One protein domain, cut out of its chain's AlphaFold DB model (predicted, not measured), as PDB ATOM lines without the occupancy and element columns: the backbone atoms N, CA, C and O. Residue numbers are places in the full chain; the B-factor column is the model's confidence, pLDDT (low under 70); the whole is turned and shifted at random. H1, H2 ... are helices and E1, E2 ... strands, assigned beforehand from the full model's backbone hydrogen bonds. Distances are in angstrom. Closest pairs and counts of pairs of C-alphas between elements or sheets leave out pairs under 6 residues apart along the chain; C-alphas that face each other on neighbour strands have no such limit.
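This is residues 3 to 78 of the 80 residues of an uncharacterized protein of Candidatus Methanoperedenaceae archaeon (UniProt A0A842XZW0). One strongly twisted sheet of six strands forms a wall, with a single helix, H1, lying along the strands over one face and the other face bare. The hairpin E4 and E5 makes one end of the sheet, turned well away from E1 and E6 at the other, and the long link of residues 6 to 18 loops out on H1's side of the sheet. The 76 printed residues include six named strands and one named helix, along the chain E1, E2, E3, E4, E5, H1, E6; the sheet's order is E1, E6, E2, E3, E4, E5, antiparallel throughout. The class is mixed, helices and strands, and the whole is compact and rounded, with a radius of gyration of the C-alphas of 11.4 A and spans of 31 by 25 by 22 A.

E1, residues 3 to 5, begins with C-alpha 3 at (-32.942, -22.444, 34.016) and is 6.7 A long. E2, residues 19 to 23, measures 13.1 A. E3, residues 28 to 35, is the longest strand at 22.1 A. E4, residues 40 to 45, measures 15.9 A and E5, residues 48 to 52, 12.6 A. H1, residues 54 to 67, runs 20.1 A from C-alpha 54 at (-16.484, -13.830, 44.198). E6, residues 72 to 76, is 12.9 A long and ends with C-alpha 76 at (-30.490, -25.412, 39.176).

E1, an edge strand, is antiparallel to E6, with N 3 and O 75 at 2.8 A. E6 and E2 are antiparallel at 166 degrees, with N 21 and O 74 at 2.8 A. E2, E3, E4 and E5 form a meander, each strand the antiparallel neighbour of the one before. In its hairpins, N 20 and O 31 of E2 and E3 are 2.8 A apart, N 32 and O 42 of E3 and E4 2.8 A, and N 43 and O 50 of E4 and E5 3.0 A. E5 is the other edge strand. From edge to edge the strands' lines turn by 108 degrees. H1 is on the sheet, making two layers, a helix on one face of a sheet. Its height over the sheet is 9.4 A; it lies over E2, E3 and E4 and runs along the strands, at 16 degrees to E2 on the local plane. The closest C-alphas of E2 and H1 are those of Gly 23 and Ala 65, 6.3 A. Every O i to N i+4 pair of H1 is within hydrogen-bond range.

The C-alphas farthest apart, those of Glu 26 and Gly 37, are 32.3 A apart. The printed part has no cut. The link from E1 to E2, 13 residues, is long; the others are tight. The mean pLDDT of the printed part is 72.6, and residues 35 to 49 and 52 to 69 are under 70.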
ATOM      1  N   GLU A   3     -32.976 -23.502  35.027       83.25
ATOM      2  CA  GLU A   3     -32.942 -22.444  34.016       83.25
ATOM      3  C   GLU A   3     -31.722 -22.619  33.102       83.25
ATOM      4  O   GLU A   3     -30.588 -22.670  33.577       83.25
ATOM      5  N   LYS A   4     -31.946 -22.715  31.784       84.75
ATOM      6  CA  LYS A   4     -30.874 -22.783  30.778       84.75
ATOM      7  C   LYS A   4     -30.763 -21.460  30.035       84.75
ATOM      8  O   LYS A   4     -31.752 -20.980  29.490       84.75
ATOM      9  N   THR A   5     -29.557 -20.919  29.919       82.25
ATOM     10  CA  THR A   5     -29.324 -19.691  29.154       82.25
ATOM     11  C   THR A   5     -27.952 -19.684  28.486       82.25
ATOM     12  O   THR A   5     -26.999 -20.280  28.977       82.25
ATOM     13  N   LYS A   6     -27.842 -19.003  27.341       81.69
ATOM     14  CA  LYS A   6     -26.548 -18.669  26.712       81.69
ATOM     15  C   LYS A   6     -26.013 -17.315  27.183       81.69
ATOM     16  O   LYS A   6     -24.876 -16.959  26.893       81.69
ATOM     17  N   VAL A   7     -26.843 -16.543  27.883       81.62
ATOM     18  CA  VAL A   7     -26.476 -15.240  28.430       81.62
ATOM     19  C   VAL A   7     -25.839 -15.449  29.792       81.62
ATOM     20  O   VAL A   7     -26.342 -16.211  30.610       81.62
ATOM     21  N   ARG A   8     -24.737 -14.743  30.039       78.75
ATOM     22  CA  ARG A   8     -24.028 -14.760  31.316       78.75
ATOM     23  C   ARG A   8     -24.988 -14.446  32.479       78.75
ATOM     24  O   ARG A   8     -25.463 -13.312  32.555       78.75
ATOM     25  N   PRO A   9     -25.222 -15.388  33.410       77.62
ATOM     26  CA  PRO A   9     -26.079 -15.127  34.555       77.62
ATOM     27  C   PRO A   9     -25.399 -14.178  35.534       77.62
ATOM     28  O   PRO A   9     -24.177 -14.203  35.704       77.62
ATOM     29  N   ASN A  10     -26.187 -13.349  36.210       77.31
ATOM     30  CA  ASN A  10     -25.674 -12.518  37.281       77.31
ATOM     31  C   ASN A  10     -25.600 -13.337  38.573       77.31
ATOM     32  O   ASN A  10     -26.594 -13.631  39.224       77.31
ATOM     33  N   ILE A  11     -24.371 -13.644  38.970       73.44
ATOM     34  CA  ILE A  11     -24.039 -14.423  40.165       73.44
ATOM     35  C   ILE A  11     -24.659 -13.839  41.454       73.44
ATOM     36  O   ILE A  11     -24.847 -14.546  42.437       73.44
ATOM     37  N   ARG A  12     -24.961 -12.533  41.482       72.50
ATOM     38  CA  ARG A  12     -25.574 -11.870  42.649       72.50
ATOM     39  C   ARG A  12     -27.026 -12.268  42.882       72.50
ATOM     40  O   ARG A  12     -27.500 -12.091  43.997       72.50
ATOM     41  N   ASP A  13     -27.685 -12.780  41.853       77.81
ATOM     42  CA  ASP A  13     -29.099 -13.134  41.903       77.81
ATOM     43  C   ASP A  13     -29.291 -14.598  42.345       77.81
ATOM     44  O   ASP A  13     -30.414 -15.040  42.573       77.81
ATOM     45  N   MET A  14     -28.187 -15.340  42.512       77.62
ATOM     46  CA  MET A  14     -28.180 -16.725  42.979       77.62
ATOM     47  C   MET A  14     -28.313 -16.824  44.502       77.62
ATOM     48  O   MET A  14     -27.776 -16.001  45.247       77.62
ATOM     49  N   LYS A  15     -28.974 -17.881  44.973       80.50
ATOM     50  CA  LYS A  15     -29.208 -18.193  46.389       80.50
ATOM     51  C   LYS A  15     -28.273 -19.295  46.892       80.50
ATOM     52  O   LYS A  15     -27.688 -20.032  46.105       80.50
ATOM     53  N   ILE A  16     -28.127 -19.426  48.218       79.44
ATOM     54  CA  ILE A  16     -27.446 -20.595  48.816       79.44
ATOM     55  C   ILE A  16     -28.166 -21.860  48.343       79.44
ATOM     56  O   ILE A  16     -29.390 -21.862  48.276       79.44
ATOM     57  N   LYS A  17     -27.394 -22.916  48.067       79.88
ATOM     58  CA  LYS A  17     -27.805 -24.190  47.452       79.88
ATOM     59  C   LYS A  17     -28.004 -24.158  45.937       79.88
ATOM     60  O   LYS A  17     -27.937 -25.232  45.343       79.88
ATOM     61  N   ASP A  18     -28.142 -22.991  45.300       83.00
ATOM     62  CA  ASP A  18     -28.189 -22.935  43.835       83.00
ATOM     63  C   ASP A  18     -26.922 -23.562  43.237       83.00
ATOM     64  O   ASP A  18     -25.808 -23.428  43.767       83.00
ATOM     65  N   VAL A  19     -27.093 -24.239  42.107       84.12
ATOM     66  CA  VAL A  19     -26.003 -24.882  41.373       84.12
ATOM     67  C   VAL A  19     -25.914 -24.270  39.985       84.12
ATOM     68  O   VAL A  19     -26.829 -24.406  39.181       84.12
ATOM     69  N   LEU A  20     -24.792 -23.622  39.691       83.44
ATOM     70  CA  LEU A  20     -24.437 -23.124  38.372       83.44
ATOM     71  C   LEU A  20     -23.556 -24.152  37.662       83.44
ATOM     72  O   LEU A  20     -22.403 -24.353  38.032       83.44
ATOM     73  N   HIS A  21     -24.069 -24.754  36.601       84.88
ATOM     74  CA  HIS A  21     -23.240 -25.447  35.624       84.88
ATOM     75  C   HIS A  21     -22.814 -24.467  34.535       84.88
ATOM     76  O   HIS A  21     -23.635 -23.685  34.046       84.88
ATOM     77  N   VAL A  22     -21.548 -24.531  34.126       82.06
ATOM     78  CA  VAL A  22     -20.984 -23.721  33.038       82.06
ATOM     79  C   VAL A  22     -20.199 -24.612  32.087       82.06
ATOM     80  O   VAL A  22     -19.244 -25.266  32.497       82.06
ATOM     81  N   GLY A  23     -20.561 -24.626  30.806       80.00
ATOM     82  CA  GLY A  23     -19.849 -25.418  29.803       80.00
ATOM     83  C   GLY A  23     -20.634 -25.645  28.525       80.00
ATOM     84  O   GLY A  23     -21.553 -24.900  28.226       80.00
ATOM     85  N   THR A  24     -20.259 -26.644  27.741       80.38
ATOM     86  CA  THR A  24     -21.024 -27.112  26.577       80.38
ATOM     87  C   THR A  24     -21.957 -28.252  26.984       80.38
ATOM     88  O   THR A  24     -21.811 -28.818  28.065       80.38
ATOM     89  N   GLU A  25     -22.891 -28.631  26.107       73.94
ATOM     90  CA  GLU A  25     -23.768 -29.800  26.320       73.94
ATOM     91  C   GLU A  25     -22.978 -31.105  26.580       73.94
ATOM     92  O   GLU A  25     -23.507 -32.030  27.185       73.94
ATOM     93  N   GLU A  26     -21.708 -31.175  26.164       71.19
ATOM     94  CA  GLU A  26     -20.849 -32.360  26.300       71.19
ATOM     95  C   GLU A  26     -19.842 -32.269  27.459       71.19
ATOM     96  O   GLU A  26     -19.347 -33.293  27.933       71.19
ATOM     97  N   LYS A  27     -19.486 -31.058  27.909       73.56
ATOM     98  CA  LYS A  27     -18.452 -30.848  28.929       73.56
ATOM     99  C   LYS A  27     -18.690 -29.558  29.701       73.56
ATOM    100  O   LYS A  27     -18.705 -28.482  29.110       73.56
ATOM    101  N   GLY A  28     -18.743 -29.640  31.027       72.38
ATOM    102  CA  GLY A  28     -18.904 -28.462  31.870       72.38
ATOM    103  C   GLY A  28     -18.334 -28.615  33.268       72.38
ATOM    104  O   GLY A  28     -17.924 -29.695  33.687       72.38
ATOM    105  N   GLU A  29     -18.298 -27.487  33.958       77.56
ATOM    106  CA  GLU A  29     -17.893 -27.343  35.347       77.56
ATOM    107  C   GLU A  29     -19.115 -27.009  36.209       77.56
ATOM    108  O   GLU A  29     -20.022 -26.302  35.762       77.56
ATOM    109  N   ILE A  30     -19.141 -27.519  37.443       79.69
ATOM    110  CA  ILE A  30     -20.281 -27.406  38.359       79.69
ATOM    111  C   ILE A  30     -19.881 -26.580  39.576       79.69
ATOM    112  O   ILE A  30     -18.980 -26.954  40.321       79.69
ATOM    113  N   PHE A  31     -20.593 -25.483  39.809       79.19
ATOM    114  CA  PHE A  31     -20.367 -24.565  40.919       79.19
ATOM    115  C   PHE A  31     -21.599 -24.521  41.819       79.19
ATOM    116  O   PHE A  31     -22.682 -24.150  41.374       79.19
ATOM    117  N   ARG A  32     -21.446 -24.840  43.104       80.69
ATOM    118  CA  ARG A  32     -22.512 -24.742  44.109       80.69
ATOM    119  C   ARG A  32     -22.311 -23.525  45.005       80.69
ATOM    120  O   ARG A  32     -21.204 -23.278  45.486       80.69
ATOM    121  N   VAL A  33     -23.388 -22.788  45.268       77.12
ATOM    122  CA  VAL A  33     -23.374 -21.642  46.187       77.12
ATOM    123  C   VAL A  33     -23.498 -22.127  47.627       77.12
ATOM    124  O   VAL A  33     -24.499 -22.743  47.994       77.12
ATOM    125  N   THR A  34     -22.513 -21.817  48.470       71.25
ATOM    126  CA  THR A  34     -22.502 -22.272  49.874       71.25
ATOM    127  C   THR A  34     -22.588 -21.149  50.902       71.25
ATOM    128  O   THR A  34     -22.982 -21.408  52.037       71.25
ATOM    129  N   LYS A  35     -22.296 -19.893  50.529       67.12
ATOM    130  CA  LYS A  35     -22.397 -18.736  51.435       67.12
ATOM    131  C   LYS A  35     -22.804 -17.454  50.699       67.12
ATOM    132  O   LYS A  35     -22.109 -17.010  49.783       67.12
ATOM    133  N   LEU A  36     -23.901 -16.831  51.143       57.38
ATOM    134  CA  LEU A  36     -24.352 -15.504  50.698       57.38
ATOM    135  C   LEU A  36     -23.660 -14.403  51.518       57.38
ATOM    136  O   LEU A  36     -23.563 -14.508  52.738       57.38
ATOM    137  N   GLY A  37     -23.171 -13.357  50.846       54.25
ATOM    138  CA  GLY A  37     -22.471 -12.215  51.460       54.25
ATOM    139  C   GLY A  37     -21.083 -11.988  50.860       54.25
ATOM    140  O   GLY A  37     -20.795 -10.896  50.376       54.25
ATOM    141  N   ASP A  38     -20.289 -13.059  50.768       58.38
ATOM    142  CA  ASP A  38     -18.993 -13.083  50.065       58.38
ATOM    143  C   ASP A  38     -19.093 -13.732  48.669       58.38
ATOM    144  O   ASP A  38     -18.129 -13.709  47.902       58.38
ATOM    145  N   ASN A  39     -20.275 -14.280  48.334       58.31
ATOM    146  CA  ASN A  39     -20.573 -15.099  47.153       58.31
ATOM    147  C   ASN A  39     -19.453 -16.111  46.892       58.31
ATOM    148  O   ASN A  39     -18.753 -16.054  45.876       58.31
ATOM    149  N   THR A  40     -19.272 -16.995  47.867       62.72
ATOM    150  CA  THR A  40     -18.321 -18.098  47.801       62.72
ATOM    151  C   THR A  40     -18.955 -19.269  47.057       62.72
ATOM    152  O   THR A  40     -20.078 -19.678  47.370       62.72
ATOM    153  N   PHE A  41     -18.221 -19.811  46.087       69.50
ATOM    154  CA  PHE A  41     -18.630 -20.968  45.296       69.50
ATOM    155  C   PHE A  41     -17.723 -22.139  45.613       69.50
ATOM    156  O   PHE A  41     -16.503 -21.978  45.688       69.50
ATOM    157  N   ILE A  42     -18.320 -23.318  45.736       67.81
ATOM    158  CA  ILE A  42     -17.578 -24.567  45.729       67.81
ATOM    159  C   ILE A  42     -17.688 -25.156  44.333       67.81
ATOM    160  O   ILE A  42     -18.787 -25.409  43.842       67.81
ATOM    161  N   LEU A  43     -16.543 -25.338  43.692       68.00
ATOM    162  CA  LEU A  43     -16.431 -26.120  42.472       68.00
ATOM    163  C   LEU A  43     -16.149 -27.570  42.854       68.00
ATOM    164  O   LEU A  43     -15.225 -27.816  43.633       68.00
ATOM    165  N   ASP A  44     -16.897 -28.497  42.269       65.25
ATOM    166  CA  ASP A  44     -16.588 -29.924  42.328       65.25
ATOM    167  C   ASP A  44     -15.915 -30.341  41.012       65.25
ATOM    168  O   ASP A  44     -16.538 -30.319  39.948       65.25
ATOM    169  N   GLN A  45     -14.622 -30.673  41.072       64.50
ATOM    170  CA  GLN A  45     -13.867 -31.239  39.948       64.50
ATOM    171  C   GLN A  45     -13.639 -32.740  40.155       64.50
ATOM    172  O   GLN A  45     -12.506 -33.197  40.279       64.50
ATOM    173  N   GLY A  46     -14.717 -33.526  40.184       61.62
ATOM    174  CA  GLY A  46     -14.618 -34.987  40.234       61.62
ATOM    175  C   GLY A  46     -14.139 -35.520  41.586       61.62
ATOM    176  O   GLY A  46     -13.375 -36.483  41.622       61.62
ATOM    177  N   GLY A  47     -14.584 -34.897  42.683       59.84
ATOM    178  CA  GLY A  47     -14.280 -35.297  44.061       59.84
ATOM    179  C   GLY A  47     -13.410 -34.302  44.831       59.84
ATOM    180  O   GLY A  47     -13.424 -34.316  46.061       59.84
ATOM    181  N   ASP A  48     -12.713 -33.401  44.133       63.94
ATOM    182  CA  ASP A  48     -11.975 -32.301  44.756       63.94
ATOM    183  C   ASP A  48     -12.860 -31.055  44.868       63.94
ATOM    184  O   ASP A  48     -13.199 -30.410  43.872       63.94
ATOM    185  N   LEU A  49     -13.199 -30.696  46.108       65.31
ATOM    186  CA  LEU A  49     -13.951 -29.485  46.425       65.31
ATOM    187  C   LEU A  49     -12.991 -28.302  46.564       65.31
ATOM    188  O   LEU A  49     -12.157 -28.262  47.471       65.31
ATOM    189  N   ARG A  50     -13.122 -27.309  45.680       71.75
ATOM    190  CA  ARG A  50     -12.358 -26.056  45.766       71.75
ATOM    191  C   ARG A  50     -13.262 -24.882  46.080       71.75
ATOM    192  O   ARG A  50     -14.213 -24.611  45.352       71.75
ATOM    193  N   GLU A  51     -12.918 -24.167  47.146       70.88
ATOM    194  CA  GLU A  51     -13.591 -22.939  47.548       70.88
ATOM    195  C   GLU A  51     -12.996 -21.737  46.807       70.88
ATOM    196  O   GLU A  51     -11.788 -21.495  46.830       70.88
ATOM    197  N   TYR A  52     -13.856 -20.967  46.149       67.75
ATOM    198  CA  TYR A  52     -13.467 -19.773  45.418       67.75
ATOM    199  C   TYR A  52     -14.295 -18.566  45.877       67.75
ATOM    200  O   TYR A  52     -15.523 -18.621  45.947       67.75
ATOM    201  N   GLY A  53     -13.624 -17.438  46.122       64.31
ATOM    202  CA  GLY A  53     -14.283 -16.159  46.402       64.31
ATOM    203  C   GLY A  53     -14.757 -15.432  45.134       64.31
ATOM    204  O   GLY A  53     -14.165 -15.576  44.060       64.31
ATOM    205  N   LYS A  54     -15.783 -14.579  45.267       64.81
ATOM    206  CA  LYS A  54     -16.484 -13.830  44.198       64.81
ATOM    207  C   LYS A  54     -15.640 -13.373  43.001       64.81
ATOM    208  O   LYS A  54     -16.010 -13.627  41.855       64.81
ATOM    209  N   SER A  55     -14.533 -12.667  43.242       59.62
ATOM    210  CA  SER A  55     -13.718 -12.085  42.161       59.62
ATOM    211  C   SER A  55     -12.935 -13.134  41.370       59.62
ATOM    212  O   SER A  55     -12.756 -12.986  40.163       59.62
ATOM    213  N   VAL A  56     -12.490 -14.203  42.037       59.84
ATOM    214  CA  VAL A  56     -11.744 -15.300  41.404       59.84
ATOM    215  C   VAL A  56     -12.698 -16.178  40.594       59.84
ATOM    216  O   VAL A  56     -12.382 -16.553  39.467       59.84
ATOM    217  N   VAL A  57     -13.903 -16.414  41.124       65.06
ATOM    218  CA  VAL A  57     -14.963 -17.193  40.468       65.06
ATOM    219  C   VAL A  57     -15.413 -16.549  39.171       65.06
ATOM    220  O   VAL A  57     -15.351 -17.188  38.127       65.06
ATOM    221  N   ALA A  58     -15.828 -15.279  39.210       60.34
ATOM    222  CA  ALA A  58     -16.313 -14.611  38.009       60.34
ATOM    223  C   ALA A  58     -15.240 -14.624  36.911       60.34
ATOM    224  O   ALA A  58     -15.529 -14.928  35.760       60.34
ATOM    225  N   LYS A  59     -13.974 -14.372  37.257       64.75
ATOM    226  CA  LYS A  59     -12.902 -14.422  36.265       64.75
ATOM    227  C   LYS A  59     -12.736 -15.828  35.679       64.75
ATOM    228  O   LYS A  59     -12.701 -15.950  34.460       64.75
ATOM    229  N   ASN A  60     -12.682 -16.877  36.497       65.62
ATOM    230  CA  ASN A  60     -12.413 -18.235  36.013       65.62
ATOM    231  C   ASN A  60     -13.601 -18.853  35.255       65.62
ATOM    232  O   ASN A  60     -13.402 -19.364  34.154       65.62
ATOM    233  N   ILE A  61     -14.825 -18.727  35.787       66.25
ATOM    234  CA  ILE A  61     -16.052 -19.257  35.173       66.25
ATOM    235  C   ILE A  61     -16.255 -18.677  33.773       66.25
ATOM    236  O   ILE A  61     -16.479 -19.408  32.807       66.25
ATOM    237  N   TYR A  62     -16.171 -17.350  33.647       67.62
ATOM    238  CA  TYR A  62     -16.439 -16.707  32.364       67.62
ATOM    239  C   TYR A  62     -15.257 -16.788  31.409       67.62
ATOM    240  O   TYR A  62     -15.486 -16.857  30.215       67.62
ATOM    241  N   THR A  63     -14.016 -16.894  31.895       69.19
ATOM    242  CA  THR A  63     -12.875 -17.140  30.997       69.19
ATOM    243  C   THR A  63     -13.002 -18.495  30.295       69.19
ATOM    244  O   THR A  63     -12.693 -18.598  29.109       69.19
ATOM    245  N   PHE A  64     -13.460 -19.539  30.995       66.19
ATOM    246  CA  PHE A  64     -13.741 -20.831  30.362       66.19
ATOM    247  C   PHE A  64     -14.878 -20.712  29.336       66.19
ATOM    248  O   PHE A  64     -14.749 -21.163  28.198       66.19
ATOM    249  N   ALA A  65     -15.955 -20.029  29.722       65.75
ATOM    250  CA  ALA A  65     -17.106 -19.772  28.868       65.75
ATOM    251  C   ALA A  65     -16.754 -18.994  27.586       65.75
ATOM    252  O   ALA A  65     -17.113 -19.410  26.494       65.75
ATOM    253  N   GLU A  66     -15.994 -17.905  27.702       65.69
ATOM    254  CA  GLU A  66     -15.577 -17.038  26.592       65.69
ATOM    255  C   GLU A  66     -14.621 -17.735  25.618       65.69
ATOM    256  O   GLU A  66     -14.601 -17.415  24.433       65.69
ATOM    257  N   ARG A  67     -13.847 -18.724  26.085       68.12
ATOM    258  CA  ARG A  67     -13.014 -19.565  25.207       68.12
ATOM    259  C   ARG A  67     -13.823 -20.584  24.413       68.12
ATOM    260  O   ARG A  67     -13.304 -21.155  23.455       68.12
ATOM    261  N   THR A  68     -15.068 -20.829  24.808       65.31
ATOM    262  CA  THR A  68     -15.888 -21.900  24.259       65.31
ATOM    263  C   THR A  68     -17.091 -21.288  23.549       65.31
ATOM    264  O   THR A  68     -18.064 -20.900  24.182       65.31
ATOM    265  N   ASN A  69     -17.056 -21.231  22.213       65.94
ATOM    266  CA  ASN A  69     -18.083 -20.573  21.378       65.94
ATOM    267  C   ASN A  69     -19.532 -21.087  21.570       65.94
ATOM    268  O   ASN A  69     -20.459 -20.492  21.031       65.94
ATOM    269  N   ASN A  70     -19.737 -22.168  22.330       73.31
ATOM    270  CA  ASN A  70     -21.034 -22.797  22.593       73.31
ATOM    271  C   ASN A  70     -21.305 -22.993  24.091       73.31
ATOM    272  O   ASN A  70     -21.906 -23.995  24.483       73.31
ATOM    273  N   VAL A  71     -20.835 -22.074  24.938       79.88
ATOM    274  CA  VAL A  71     -21.148 -22.153  26.364       79.88
ATOM    275  C   VAL A  71     -22.653 -21.994  26.611       79.88
ATOM    276  O   VAL A  71     -23.338 -21.156  26.017       79.88
ATOM    277  N   VAL A  72     -23.157 -22.816  27.511       82.12
ATOM    278  CA  VAL A  72     -24.487 -22.780  28.087       82.12
ATOM    279  C   VAL A  72     -24.302 -22.732  29.602       82.12
ATOM    280  O   VAL A  72     -23.360 -23.297  30.167       82.12
ATOM    281  N   TYR A  73     -25.180 -21.988  30.254       83.69
ATOM    282  CA  TYR A  73     -25.276 -21.903  31.699       83.69
ATOM    283  C   TYR A  73     -26.557 -22.608  32.122       83.69
ATOM    284  O   TYR A  73     -27.621 -22.340  31.557       83.69
ATOM    285  N   TRP A  74     -26.458 -23.486  33.115       86.75
ATOM    286  CA  TRP A  74     -27.615 -24.120  33.736       86.75
ATOM    287  C   TRP A  74     -27.628 -23.749  35.203       86.75
ATOM    288  O   TRP A  74     -26.704 -24.106  35.932       86.75
ATOM    289  N   ILE A  75     -28.657 -23.035  35.631       85.44
ATOM    290  CA  ILE A  75     -28.860 -22.756  37.042       85.44
ATOM    291  C   ILE A  75     -29.939 -23.696  37.539       85.44
ATOM    292  O   ILE A  75     -31.096 -23.613  37.131       85.44
ATOM    293  N   THR A  76     -29.547 -24.611  38.412       86.06
ATOM    294  CA  THR A  76     -30.490 -25.412  39.176       86.06
ATOM    295  C   THR A  76     -30.767 -24.678  40.473       86.06
ATOM    296  O   THR A  76     -29.891 -24.570  41.331       86.06
ATOM    297  N   HIS A  77     -31.991 -24.191  40.598       84.12
ATOM    298  CA  HIS A  77     -32.530 -23.700  41.851       84.12
ATOM    299  C   HIS A  77     -33.080 -24.894  42.630       84.12
ATOM    300  O   HIS A  77     -34.034 -25.538  42.170       84.12
ATOM    301  N   GLU A  78     -32.471 -25.206  43.777       72.88
ATOM    302  CA  GLU A  78     -33.139 -26.039  44.780       72.88
ATOM    303  C   GLU A  78     -34.304 -25.206  45.324       72.88
ATOM    304  O   GLU A  78     -34.106 -24.176  45.966       72.88
TER     305      GLU A  78